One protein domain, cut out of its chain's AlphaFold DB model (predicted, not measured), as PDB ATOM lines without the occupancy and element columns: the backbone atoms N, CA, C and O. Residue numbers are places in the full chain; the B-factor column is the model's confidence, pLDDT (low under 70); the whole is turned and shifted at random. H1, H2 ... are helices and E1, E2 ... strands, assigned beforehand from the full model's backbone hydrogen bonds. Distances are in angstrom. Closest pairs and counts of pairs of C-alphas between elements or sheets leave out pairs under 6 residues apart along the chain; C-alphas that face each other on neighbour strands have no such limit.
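AT A GLANCE: This is residues 9 to 72 of the 459 residues of the protein "Site-specific DNA-methyltransferase (adenine-specific)" of Candidatus Buchananbacteria bacterium RIFCSPHIGHO2_02_FULL_56_16 (UniProt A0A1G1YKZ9). A narrow, three-stranded antiparallel sheet stands at one end of a flat model, with H1 packed on it in the middle and H2 and H3 farther out, away from the strands. H1 and H2 make a corner, H3 meets H2 with the part of H2 at residues 52 to 56, and residues 66 to 72 fold back from H3 toward the sheet. The printed part has 64 residues with three named strands followed by three named helices, in the order E1 E2 E3 H1 H2 H3; the sheet runs E1 E2 E3, and the class is mixed, helices and strands. The whole is only just compact, close to loose, with a radius of gyration of the C-alphas of 12.4 A and spans of 32 by 27 by 15 A.

HOW THE PARTS SIT: E1, residues 9 to 11, and E2, residues 14 to 21, form a hairpin, antiparallel at 130 degrees; N 9 and O 16 are 2.8 A apart, within hydrogen-bond range. E2 and E3, residues 26 to 29, form another hairpin at 143 degrees, with N 28 and O 19 at 2.8 A. The three strands are a meander, each the antiparallel neighbour of the one before. The pairing is staggered: E2 pairs with E1 over residues 14 to 16 and with E3 over residues 18 to 21. E1 and E3 are only just apart, closest at 8.5 A. H1, residues 31 to 39, is on the sheet at a height over the sheet of 8.9 A. It lies over E2 and runs along the strands, at 24 degrees to E2 on the local plane; the closest C-alphas of the two are those of Val 16 and Asp 33, 5.5 A apart. H2, residues 44 to 57, touches H1 with residues 44 to 48 alone, about perpendicular at 85 degrees; the closest C-alphas are those of Gly 36 and Pro 44, 4.6 A apart. H3, residues 61 to 65, touches H2 at residues 52 to 56 alone, the closest C-alphas being those of Lys 52 and Val 63, 6.1 A apart. H2 and H3 are not on the sheet, and H1 and H3 are apart. In H1, H2 and H3 every O i to N i+4 pair is within hydrogen-bond range.

IN THESE COORDINATES: E1 begins at C-alpha 9 (-20.692, -42.373, -15.098) and is 6.7 A long; E2 is 22.3 A and E3 9.8 A. H1 is 11.5 A long, and H2 runs 20.0 A from C-alpha 44 (-11.782, -27.176, -12.744). H3, 6.4 A, ends at C-alpha 65 (-21.503, -31.056, 2.774).

THE WHOLE: The farthest C-alphas, those of Lys 23 and Ala 42, are 33.9 A apart. The printed part has no cut, and the five links between named elements are tight. The mean pLDDT of the printed part is 70.0; 25 residues are under 70, among them residues 21 to 28 and 59 to 72.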
ATOM      1  N   ALA A   9     -19.286 -42.676 -14.841       68.62
ATOM      2  CA  ALA A   9     -20.692 -42.373 -15.098       68.62
ATOM      3  C   ALA A   9     -20.782 -41.245 -16.135       68.62
ATOM      4  O   ALA A   9     -19.806 -40.527 -16.323       68.62
ATOM      5  N   ILE A  10     -21.922 -41.083 -16.802       72.25
ATOM      6  CA  ILE A  10     -22.135 -39.997 -17.770       72.25
ATOM      7  C   ILE A  10     -22.967 -38.891 -17.111       72.25
ATOM      8  O   ILE A  10     -23.968 -39.184 -16.457       72.25
ATOM      9  N   PHE A  11     -22.537 -37.639 -17.258       64.31
ATOM     10  CA  PHE A  11     -23.224 -36.426 -16.804       64.31
ATOM     11  C   PHE A  11     -23.067 -35.355 -17.893       64.31
ATOM     12  O   PHE A  11     -21.937 -35.047 -18.263       64.31
ATOM     13  N   GLU A  12     -24.176 -34.837 -18.434       71.25
ATOM     14  CA  GLU A  12     -24.192 -33.954 -19.623       71.25
ATOM     15  C   GLU A  12     -23.342 -34.497 -20.790       71.25
ATOM     16  O   GLU A  12     -22.483 -33.809 -21.334       71.25
ATOM     17  N   ASP A  13     -23.526 -35.782 -21.121       71.25
ATOM     18  CA  ASP A  13     -22.780 -36.504 -22.167       71.25
ATOM     19  C   ASP A  13     -21.253 -36.569 -21.963       71.25
ATOM     20  O   ASP A  13     -20.511 -37.018 -22.840       71.25
ATOM     21  N   GLN A  14     -20.767 -36.183 -20.780       68.75
ATOM     22  CA  GLN A  14     -19.355 -36.190 -20.415       68.75
ATOM     23  C   GLN A  14     -19.072 -37.190 -19.278       68.75
ATOM     24  O   GLN A  14     -19.891 -37.380 -18.374       68.75
ATOM     25  N   PRO A  15     -17.904 -37.857 -19.285       76.56
ATOM     26  CA  PRO A  15     -17.556 -38.841 -18.269       76.56
ATOM     27  C   PRO A  15     -17.209 -38.188 -16.921       76.56
ATOM     28  O   PRO A  15     -16.294 -37.372 -16.815       76.56
ATOM     29  N   VAL A  16     -17.874 -38.632 -15.856       80.38
ATOM     30  CA  VAL A  16     -17.622 -38.264 -14.458       80.38
ATOM     31  C   VAL A  16     -17.152 -39.481 -13.677       80.38
ATOM     32  O   VAL A  16     -17.757 -40.555 -13.718       80.38
ATOM     33  N   ARG A  17     -16.074 -39.326 -12.908       83.69
ATOM     34  CA  ARG A  17     -15.591 -40.395 -12.027       83.69
ATOM     35  C   ARG A  17     -16.535 -40.576 -10.843       83.69
ATOM     36  O   ARG A  17     -16.851 -39.599 -10.161       83.69
ATOM     37  N   ARG A  18     -16.894 -41.824 -10.537       77.94
ATOM     38  CA  ARG A  18     -17.596 -42.192  -9.299       77.94
ATOM     39  C   ARG A  18     -16.879 -43.296  -8.523       77.94
ATOM     40  O   ARG A  18     -16.077 -44.039  -9.084       77.94
ATOM     41  N   THR A  19     -17.180 -43.401  -7.232       72.00
ATOM     42  CA  THR A  19     -16.774 -44.516  -6.364       72.00
ATOM     43  C   THR A  19     -17.940 -44.935  -5.480       72.00
ATOM     44  O   THR A  19     -18.746 -44.094  -5.093       72.00
ATOM     45  N   TRP A  20     -18.042 -46.219  -5.156       71.56
ATOM     46  CA  TRP A  20     -19.006 -46.704  -4.169       71.56
ATOM     47  C   TRP A  20     -18.440 -46.514  -2.759       71.56
ATOM     48  O   TRP A  20     -17.282 -46.861  -2.514       71.56
ATOM     49  N   ASP A  21     -19.235 -45.964  -1.843       67.38
ATOM     50  CA  ASP A  21     -18.947 -45.957  -0.409       67.38
ATOM     51  C   ASP A  21     -19.745 -47.078   0.262       67.38
ATOM     52  O   ASP A  21     -20.948 -46.955   0.486       67.38
ATOM     53  N   GLY A  22     -19.060 -48.175   0.589       48.78
ATOM     54  CA  GLY A  22     -19.682 -49.350   1.198       48.78
ATOM     55  C   GLY A  22     -20.184 -49.149   2.629       48.78
ATOM     56  O   GLY A  22     -20.925 -49.993   3.108       48.78
ATOM     57  N   LYS A  23     -19.807 -48.063   3.321       51.91
ATOM     58  CA  LYS A  23     -20.341 -47.757   4.661       51.91
ATOM     59  C   LYS A  23     -21.614 -46.926   4.603       51.91
ATOM     60  O   LYS A  23     -22.462 -47.056   5.476       51.91
ATOM     61  N   ALA A  24     -21.706 -46.036   3.620       58.25
ATOM     62  CA  ALA A  24     -22.863 -45.167   3.431       58.25
ATOM     63  C   ALA A  24     -23.884 -45.735   2.435       58.25
ATOM     64  O   ALA A  24     -24.933 -45.125   2.259       58.25
ATOM     65  N   GLU A  25     -23.548 -46.845   1.769       61.00
ATOM     66  CA  GLU A  25     -24.330 -47.480   0.702       61.00
ATOM     67  C   GLU A  25     -24.737 -46.499  -0.408       61.00
ATOM     68  O   GLU A  25     -25.867 -46.495  -0.899       61.00
ATOM     69  N   LYS A  26     -23.807 -45.621  -0.800       63.47
ATOM     70  CA  LYS A  26     -24.050 -44.559  -1.787       63.47
ATOM     71  C   LYS A  26     -22.919 -44.460  -2.806       63.47
ATOM     72  O   LYS A  26     -21.749 -44.688  -2.497       63.47
ATOM     73  N   TRP A  27     -23.265 -44.053  -4.028       65.44
ATOM     74  CA  TRP A  27     -22.291 -43.658  -5.049       65.44
ATOM     75  C   TRP A  27     -21.843 -42.209  -4.823       65.44
ATOM     76  O   TRP A  27     -22.662 -41.297  -4.735       65.44
ATOM     77  N   LEU A  28     -20.533 -41.994  -4.763       63.66
ATOM     78  CA  LEU A  28     -19.891 -40.686  -4.644       63.66
ATOM     79  C   LEU A  28     -19.360 -40.247  -6.010       63.66
ATOM     80  O   LEU A  28     -18.660 -41.020  -6.663       63.66
ATOM     81  N   PHE A  29     -19.634 -39.009  -6.426       75.69
ATOM     82  CA  PHE A  29     -19.243 -38.471  -7.739       75.69
ATOM     83  C   PHE A  29     -18.187 -37.374  -7.626       75.69
ATOM     84  O   PHE A  29     -18.225 -36.561  -6.704       75.69
ATOM     85  N   SER A  30     -17.271 -37.310  -8.596       81.62
ATOM     86  CA  SER A  30     -16.217 -36.297  -8.688       81.62
ATOM     87  C   SER A  30     -16.781 -34.889  -8.901       81.62
ATOM     88  O   SER A  30     -17.113 -34.498 -10.016       81.62
ATOM     89  N   VAL A  31     -16.794 -34.082  -7.837       79.38
ATOM     90  CA  VAL A  31     -17.167 -32.657  -7.872       79.38
ATOM     91  C   VAL A  31     -16.273 -31.875  -8.831       79.38
ATOM     92  O   VAL A  31     -16.744 -30.961  -9.483       79.38
ATOM     93  N   VAL A  32     -14.995 -32.246  -8.967       83.25
ATOM     94  CA  VAL A  32     -14.079 -31.589  -9.915       83.25
ATOM     95  C   VAL A  32     -14.495 -31.850 -11.363       83.25
ATOM     96  O   VAL A  32     -14.385 -30.944 -12.181       83.25
ATOM     97  N   ASP A  33     -14.977 -33.057 -11.675       81.50
ATOM     98  CA  ASP A  33     -15.406 -33.399 -13.037       81.50
ATOM     99  C   ASP A  33     -16.726 -32.683 -13.344       81.50
ATOM    100  O   ASP A  33     -16.835 -32.019 -14.365       81.50
ATOM    101  N   ILE A  34     -17.672 -32.711 -12.399       79.12
ATOM    102  CA  ILE A  34     -18.958 -32.004 -12.500       79.12
ATOM    103  C   ILE A  34     -18.746 -30.492 -12.645       79.12
ATOM    104  O   ILE A  34     -19.324 -29.868 -13.525       79.12
ATOM    105  N   VAL A  35     -17.883 -29.888 -11.823       79.50
ATOM    106  CA  VAL A  35     -17.532 -28.465 -11.944       79.50
ATOM    107  C   VAL A  35     -16.867 -28.193 -13.286       79.50
ATOM    108  O   VAL A  35     -17.153 -27.164 -13.886       79.50
ATOM    109  N   GLY A  36     -16.002 -29.081 -13.775       79.44
ATOM    110  CA  GLY A  36     -15.365 -28.919 -15.081       79.44
ATOM    111  C   GLY A  36     -16.370 -28.897 -16.225       79.44
ATOM    112  O   GLY A  36     -16.279 -28.021 -17.078       79.44
ATOM    113  N   ILE A  37     -17.356 -29.791 -16.179       82.25
ATOM    114  CA  ILE A  37     -18.447 -29.871 -17.154       82.25
ATOM    115  C   ILE A  37     -19.314 -28.606 -17.082       82.25
ATOM    116  O   ILE A  37     -19.408 -27.870 -18.060       82.25
ATOM    117  N   LEU A  38     -19.838 -28.276 -15.895       77.50
ATOM    118  CA  LEU A  38     -20.777 -27.162 -15.711       77.50
ATOM    119  C   LEU A  38     -20.153 -25.776 -15.923       77.50
ATOM    120  O   LEU A  38     -20.833 -24.846 -16.343       77.50
ATOM    121  N   SER A  39     -18.873 -25.600 -15.580       80.38
ATOM    122  CA  SER A  39     -18.189 -24.302 -15.707       80.38
ATOM    123  C   SER A  39     -17.401 -24.145 -17.002       80.38
ATOM    124  O   SER A  39     -16.901 -23.052 -17.260       80.38
ATOM    125  N   GLN A  40     -17.222 -25.230 -17.768       78.25
ATOM    126  CA  GLN A  40     -16.301 -25.309 -18.911       78.25
ATOM    127  C   GLN A  40     -14.878 -24.804 -18.587       78.25
ATOM    128  O   GLN A  40     -14.129 -24.376 -19.467       78.25
ATOM    129  N   SER A  41     -14.488 -24.816 -17.306       80.00
ATOM    130  CA  SER A  41     -13.204 -24.280 -16.860       80.00
ATOM    131  C   SER A  41     -12.050 -25.139 -17.372       80.00
ATOM    132  O   SER A  41     -12.034 -26.352 -17.176       80.00
ATOM    133  N   ALA A  42     -11.023 -24.497 -17.936       80.50
ATOM    134  CA  ALA A  42      -9.768 -25.160 -18.303       80.50
ATOM    135  C   ALA A  42      -8.990 -25.689 -17.078       80.50
ATOM    136  O   ALA A  42      -8.174 -26.600 -17.207       80.50
ATOM    137  N   ASP A  43      -9.265 -25.154 -15.881       85.88
ATOM    138  CA  ASP A  43      -8.757 -25.671 -14.604       85.88
ATOM    139  C   ASP A  43      -9.904 -25.811 -13.582       85.88
ATOM    140  O   ASP A  43     -10.133 -24.935 -12.732       85.88
ATOM    141  N   PRO A  44     -10.658 -26.923 -13.642       82.12
ATOM    142  CA  PRO A  44     -11.782 -27.176 -12.744       82.12
ATOM    143  C   PRO A  44     -11.371 -27.291 -11.273       82.12
ATOM    144  O   PRO A  44     -12.163 -27.001 -10.376       82.12
ATOM    145  N   ARG A  45     -10.121 -27.694 -10.998       82.62
ATOM    146  CA  ARG A  45      -9.608 -27.837  -9.627       82.62
ATOM    147  C   ARG A  45      -9.394 -26.481  -8.984       82.62
ATOM    148  O   ARG A  45      -9.817 -26.278  -7.844       82.62
ATOM    149  N   ASN A  46      -8.745 -25.561  -9.694       83.25
ATOM    150  CA  ASN A  46      -8.543 -24.212  -9.188       83.25
ATOM    151  C   ASN A  46      -9.872 -23.450  -9.111       83.25
ATOM    152  O   ASN A  46     -10.136 -22.789  -8.106       83.25
ATOM    153  N   TYR A  47     -10.754 -23.628 -10.099       80.50
ATOM    154  CA  TYR A  47     -12.103 -23.060 -10.066       80.50
ATOM    155  C   TYR A  47     -12.883 -23.518  -8.827       80.50
ATOM    156  O   TYR A  47     -13.380 -22.687  -8.063       80.50
ATOM    157  N   TRP A  48     -12.911 -24.829  -8.561       83.19
ATOM    158  CA  TRP A  48     -13.539 -25.381  -7.361       83.19
ATOM    159  C   TRP A  48     -12.907 -24.834  -6.077       83.19
ATOM    160  O   TRP A  48     -13.627 -24.440  -5.164       83.19
ATOM    161  N   LYS A  49     -11.573 -24.738  -6.000       83.19
ATOM    162  CA  LYS A  49     -10.864 -24.178  -4.837       83.19
ATOM    163  C   LYS A  49     -11.285 -22.731  -4.546       83.19
ATOM    164  O   LYS A  49     -11.539 -22.388  -3.390       83.19
ATOM    165  N   VAL A  50     -11.368 -21.887  -5.573       83.19
ATOM    166  CA  VAL A  50     -11.773 -20.478  -5.435       83.19
ATOM    167  C   VAL A  50     -13.254 -20.366  -5.072       83.19
ATOM    168  O   VAL A  50     -13.605 -19.610  -4.164       83.19
ATOM    169  N   LEU A  51     -14.120 -21.139  -5.733       78.44
ATOM    170  CA  LEU A  51     -15.556 -21.185  -5.452       78.44
ATOM    171  C   LEU A  51     -15.831 -21.633  -4.012       78.44
ATOM    172  O   LEU A  51     -16.559 -20.965  -3.285       78.44
ATOM    173  N   LYS A  52     -15.166 -22.701  -3.569       78.81
ATOM    174  CA  LYS A  52     -15.242 -23.228  -2.205       78.81
ATOM    175  C   LYS A  52     -14.886 -22.173  -1.156       78.81
ATOM    176  O   LYS A  52     -15.589 -22.023  -0.162       78.81
ATOM    177  N   ASN A  53     -13.810 -21.418  -1.382       80.12
ATOM    178  CA  ASN A  53     -13.380 -20.360  -0.466       80.12
ATOM    179  C   ASN A  53     -14.367 -19.189  -0.406       80.12
ATOM    180  O   ASN A  53     -14.512 -18.575   0.648       80.12
ATOM    181  N   ARG A  54     -15.035 -18.876  -1.518       80.56
ATOM    182  CA  ARG A  54     -16.069 -17.836  -1.584       80.56
ATOM    183  C   ARG A  54     -17.329 -18.260  -0.831       80.56
ATOM    184  O   ARG A  54     -17.740 -17.566   0.087       80.56
ATOM    185  N   LEU A  55     -17.833 -19.456  -1.129       75.56
ATOM    186  CA  LEU A  55     -19.021 -20.027  -0.496       75.56
ATOM    187  C   LEU A  55     -18.834 -20.225   1.022       75.56
ATOM    188  O   LEU A  55     -19.765 -20.009   1.790       75.56
ATOM    189  N   ASN A  56     -17.619 -20.565   1.476       75.81
ATOM    190  CA  ASN A  56     -17.287 -20.614   2.906       75.81
ATOM    191  C   ASN A  56     -17.399 -19.248   3.593       75.81
ATOM    192  O   ASN A  56     -17.861 -19.170   4.726       75.81
ATOM    193  N   LYS A  57     -16.970 -18.168   2.926       79.69
ATOM    194  CA  LYS A  57     -17.086 -16.802   3.465       79.69
ATOM    195  C   LYS A  57     -18.536 -16.319   3.511       79.69
ATOM    196  O   LYS A  57     -18.864 -15.493   4.350       79.69
ATOM    197  N   GLU A  58     -19.380 -16.855   2.638       77.94
ATOM    198  CA  GLU A  58     -20.819 -16.576   2.566       77.94
ATOM    199  C   GLU A  58     -21.650 -17.455   3.522       77.94
ATOM    200  O   GLU A  58     -22.873 -17.360   3.536       77.94
ATOM    201  N   GLY A  59     -21.012 -18.319   4.325       67.62
ATOM    202  CA  GLY A  59     -21.709 -19.202   5.266       67.62
ATOM    203  C   GLY A  59     -22.506 -20.330   4.598       67.62
ATOM    204  O   GLY A  59     -23.414 -20.887   5.209       67.62
ATOM    205  N   SER A  60     -22.193 -20.677   3.347       64.31
ATOM    206  CA  SER A  60     -22.928 -21.688   2.585       64.31
ATOM    207  C   SER A  60     -22.704 -23.108   3.126       64.31
ATOM    208  O   SER A  60     -21.583 -23.625   3.112       64.31
ATOM    209  N   GLU A  61     -23.789 -23.801   3.491       57.50
ATOM    210  CA  GLU A  61     -23.758 -25.221   3.893       57.50
ATOM    211  C   GLU A  61     -23.319 -26.179   2.769       57.50
ATOM    212  O   GLU A  61     -23.001 -27.349   3.006       57.50
ATOM    213  N   VAL A  62     -23.293 -25.708   1.520       55.97
ATOM    214  CA  VAL A  62     -22.849 -26.509   0.373       55.97
ATOM    215  C   VAL A  62     -21.391 -26.928   0.558       55.97
ATOM    216  O   VAL A  62     -21.021 -28.045   0.205       55.97
ATOM    217  N   VAL A  63     -20.560 -26.081   1.173       55.31
ATOM    218  CA  VAL A  63     -19.127 -26.355   1.340       55.31
ATOM    219  C   VAL A  63     -18.840 -27.340   2.469       55.31
ATOM    220  O   VAL A  63     -17.910 -28.143   2.353       55.31
ATOM    221  N   THR A  64     -19.639 -27.329   3.535       56.28
ATOM    222  CA  THR A  64     -19.530 -28.305   4.628       56.28
ATOM    223  C   THR A  64     -19.959 -29.695   4.167       56.28
ATOM    224  O   THR A  64     -19.275 -30.672   4.482       56.28
ATOM    225  N   LYS A  65     -21.010 -29.788   3.342       54.28
ATOM    226  CA  LYS A  65     -21.503 -31.056   2.774       54.28
ATOM    227  C   LYS A  65     -20.631 -31.575   1.613       54.28
ATOM    228  O   LYS A  65     -20.418 -32.781   1.510       54.28
ATOM    229  N   CYS A  66     -20.027 -30.696   0.805       52.47
ATOM    230  CA  CYS A  66     -19.212 -31.056  -0.372       52.47
ATOM    231  C   CYS A  66     -17.692 -31.154  -0.110       52.47
ATOM    232  O   CYS A  66     -16.889 -30.943  -1.024       52.47
ATOM    233  N   ASN A  67     -17.243 -31.469   1.110       48.50
ATOM    234  CA  ASN A  67     -15.802 -31.554   1.404       48.50
ATOM    235  C   ASN A  67     -15.103 -32.783   0.788       48.50
ATOM    236  O   ASN A  67     -13.903 -32.722   0.523       48.50
ATOM    237  N   GLN A  68     -15.847 -33.847   0.480       41.75
ATOM    238  CA  GLN A  68     -15.411 -35.010  -0.299       41.75
ATOM    239  C   GLN A  68     -16.624 -35.583  -1.049       41.75
ATOM    240  O   GLN A  68     -17.406 -36.316  -0.463       41.75
ATOM    241  N   LEU A  69     -16.783 -35.233  -2.330       38.06
ATOM    242  CA  LEU A  69     -17.617 -35.947  -3.314       38.06
ATOM    243  C   LEU A  69     -19.074 -36.285  -2.917       38.06
ATOM    244  O   LEU A  69     -19.527 -37.397  -3.172       38.06
ATOM    245  N   LYS A  70     -19.831 -35.363  -2.309       41.34
ATOM    246  CA  LYS A  70     -21.222 -35.639  -1.899       41.34
ATOM    247  C   LYS A  70     -22.200 -34.636  -2.494       41.34
ATOM    248  O   LYS A  70     -22.344 -33.526  -1.997       41.34
ATOM    249  N   MET A  71     -22.902 -35.069  -3.534       37.28
ATOM    250  CA  MET A  71     -24.186 -34.514  -3.939       37.28
ATOM    251  C   MET A  71     -25.192 -35.659  -3.805       37.28
ATOM    252  O   MET A  71     -25.028 -36.682  -4.462       37.28
ATOM    253  N   LEU A  72     -26.173 -35.526  -2.908       43.97
ATOM    254  CA  LEU A  72     -27.238 -36.523  -2.765       43.97
ATOM    255  C   LEU A  72     -28.023 -36.600  -4.071       43.97
ATOM    256  O   LEU A  72     -28.319 -35.543  -4.656       43.97
TER     257      LEU A  72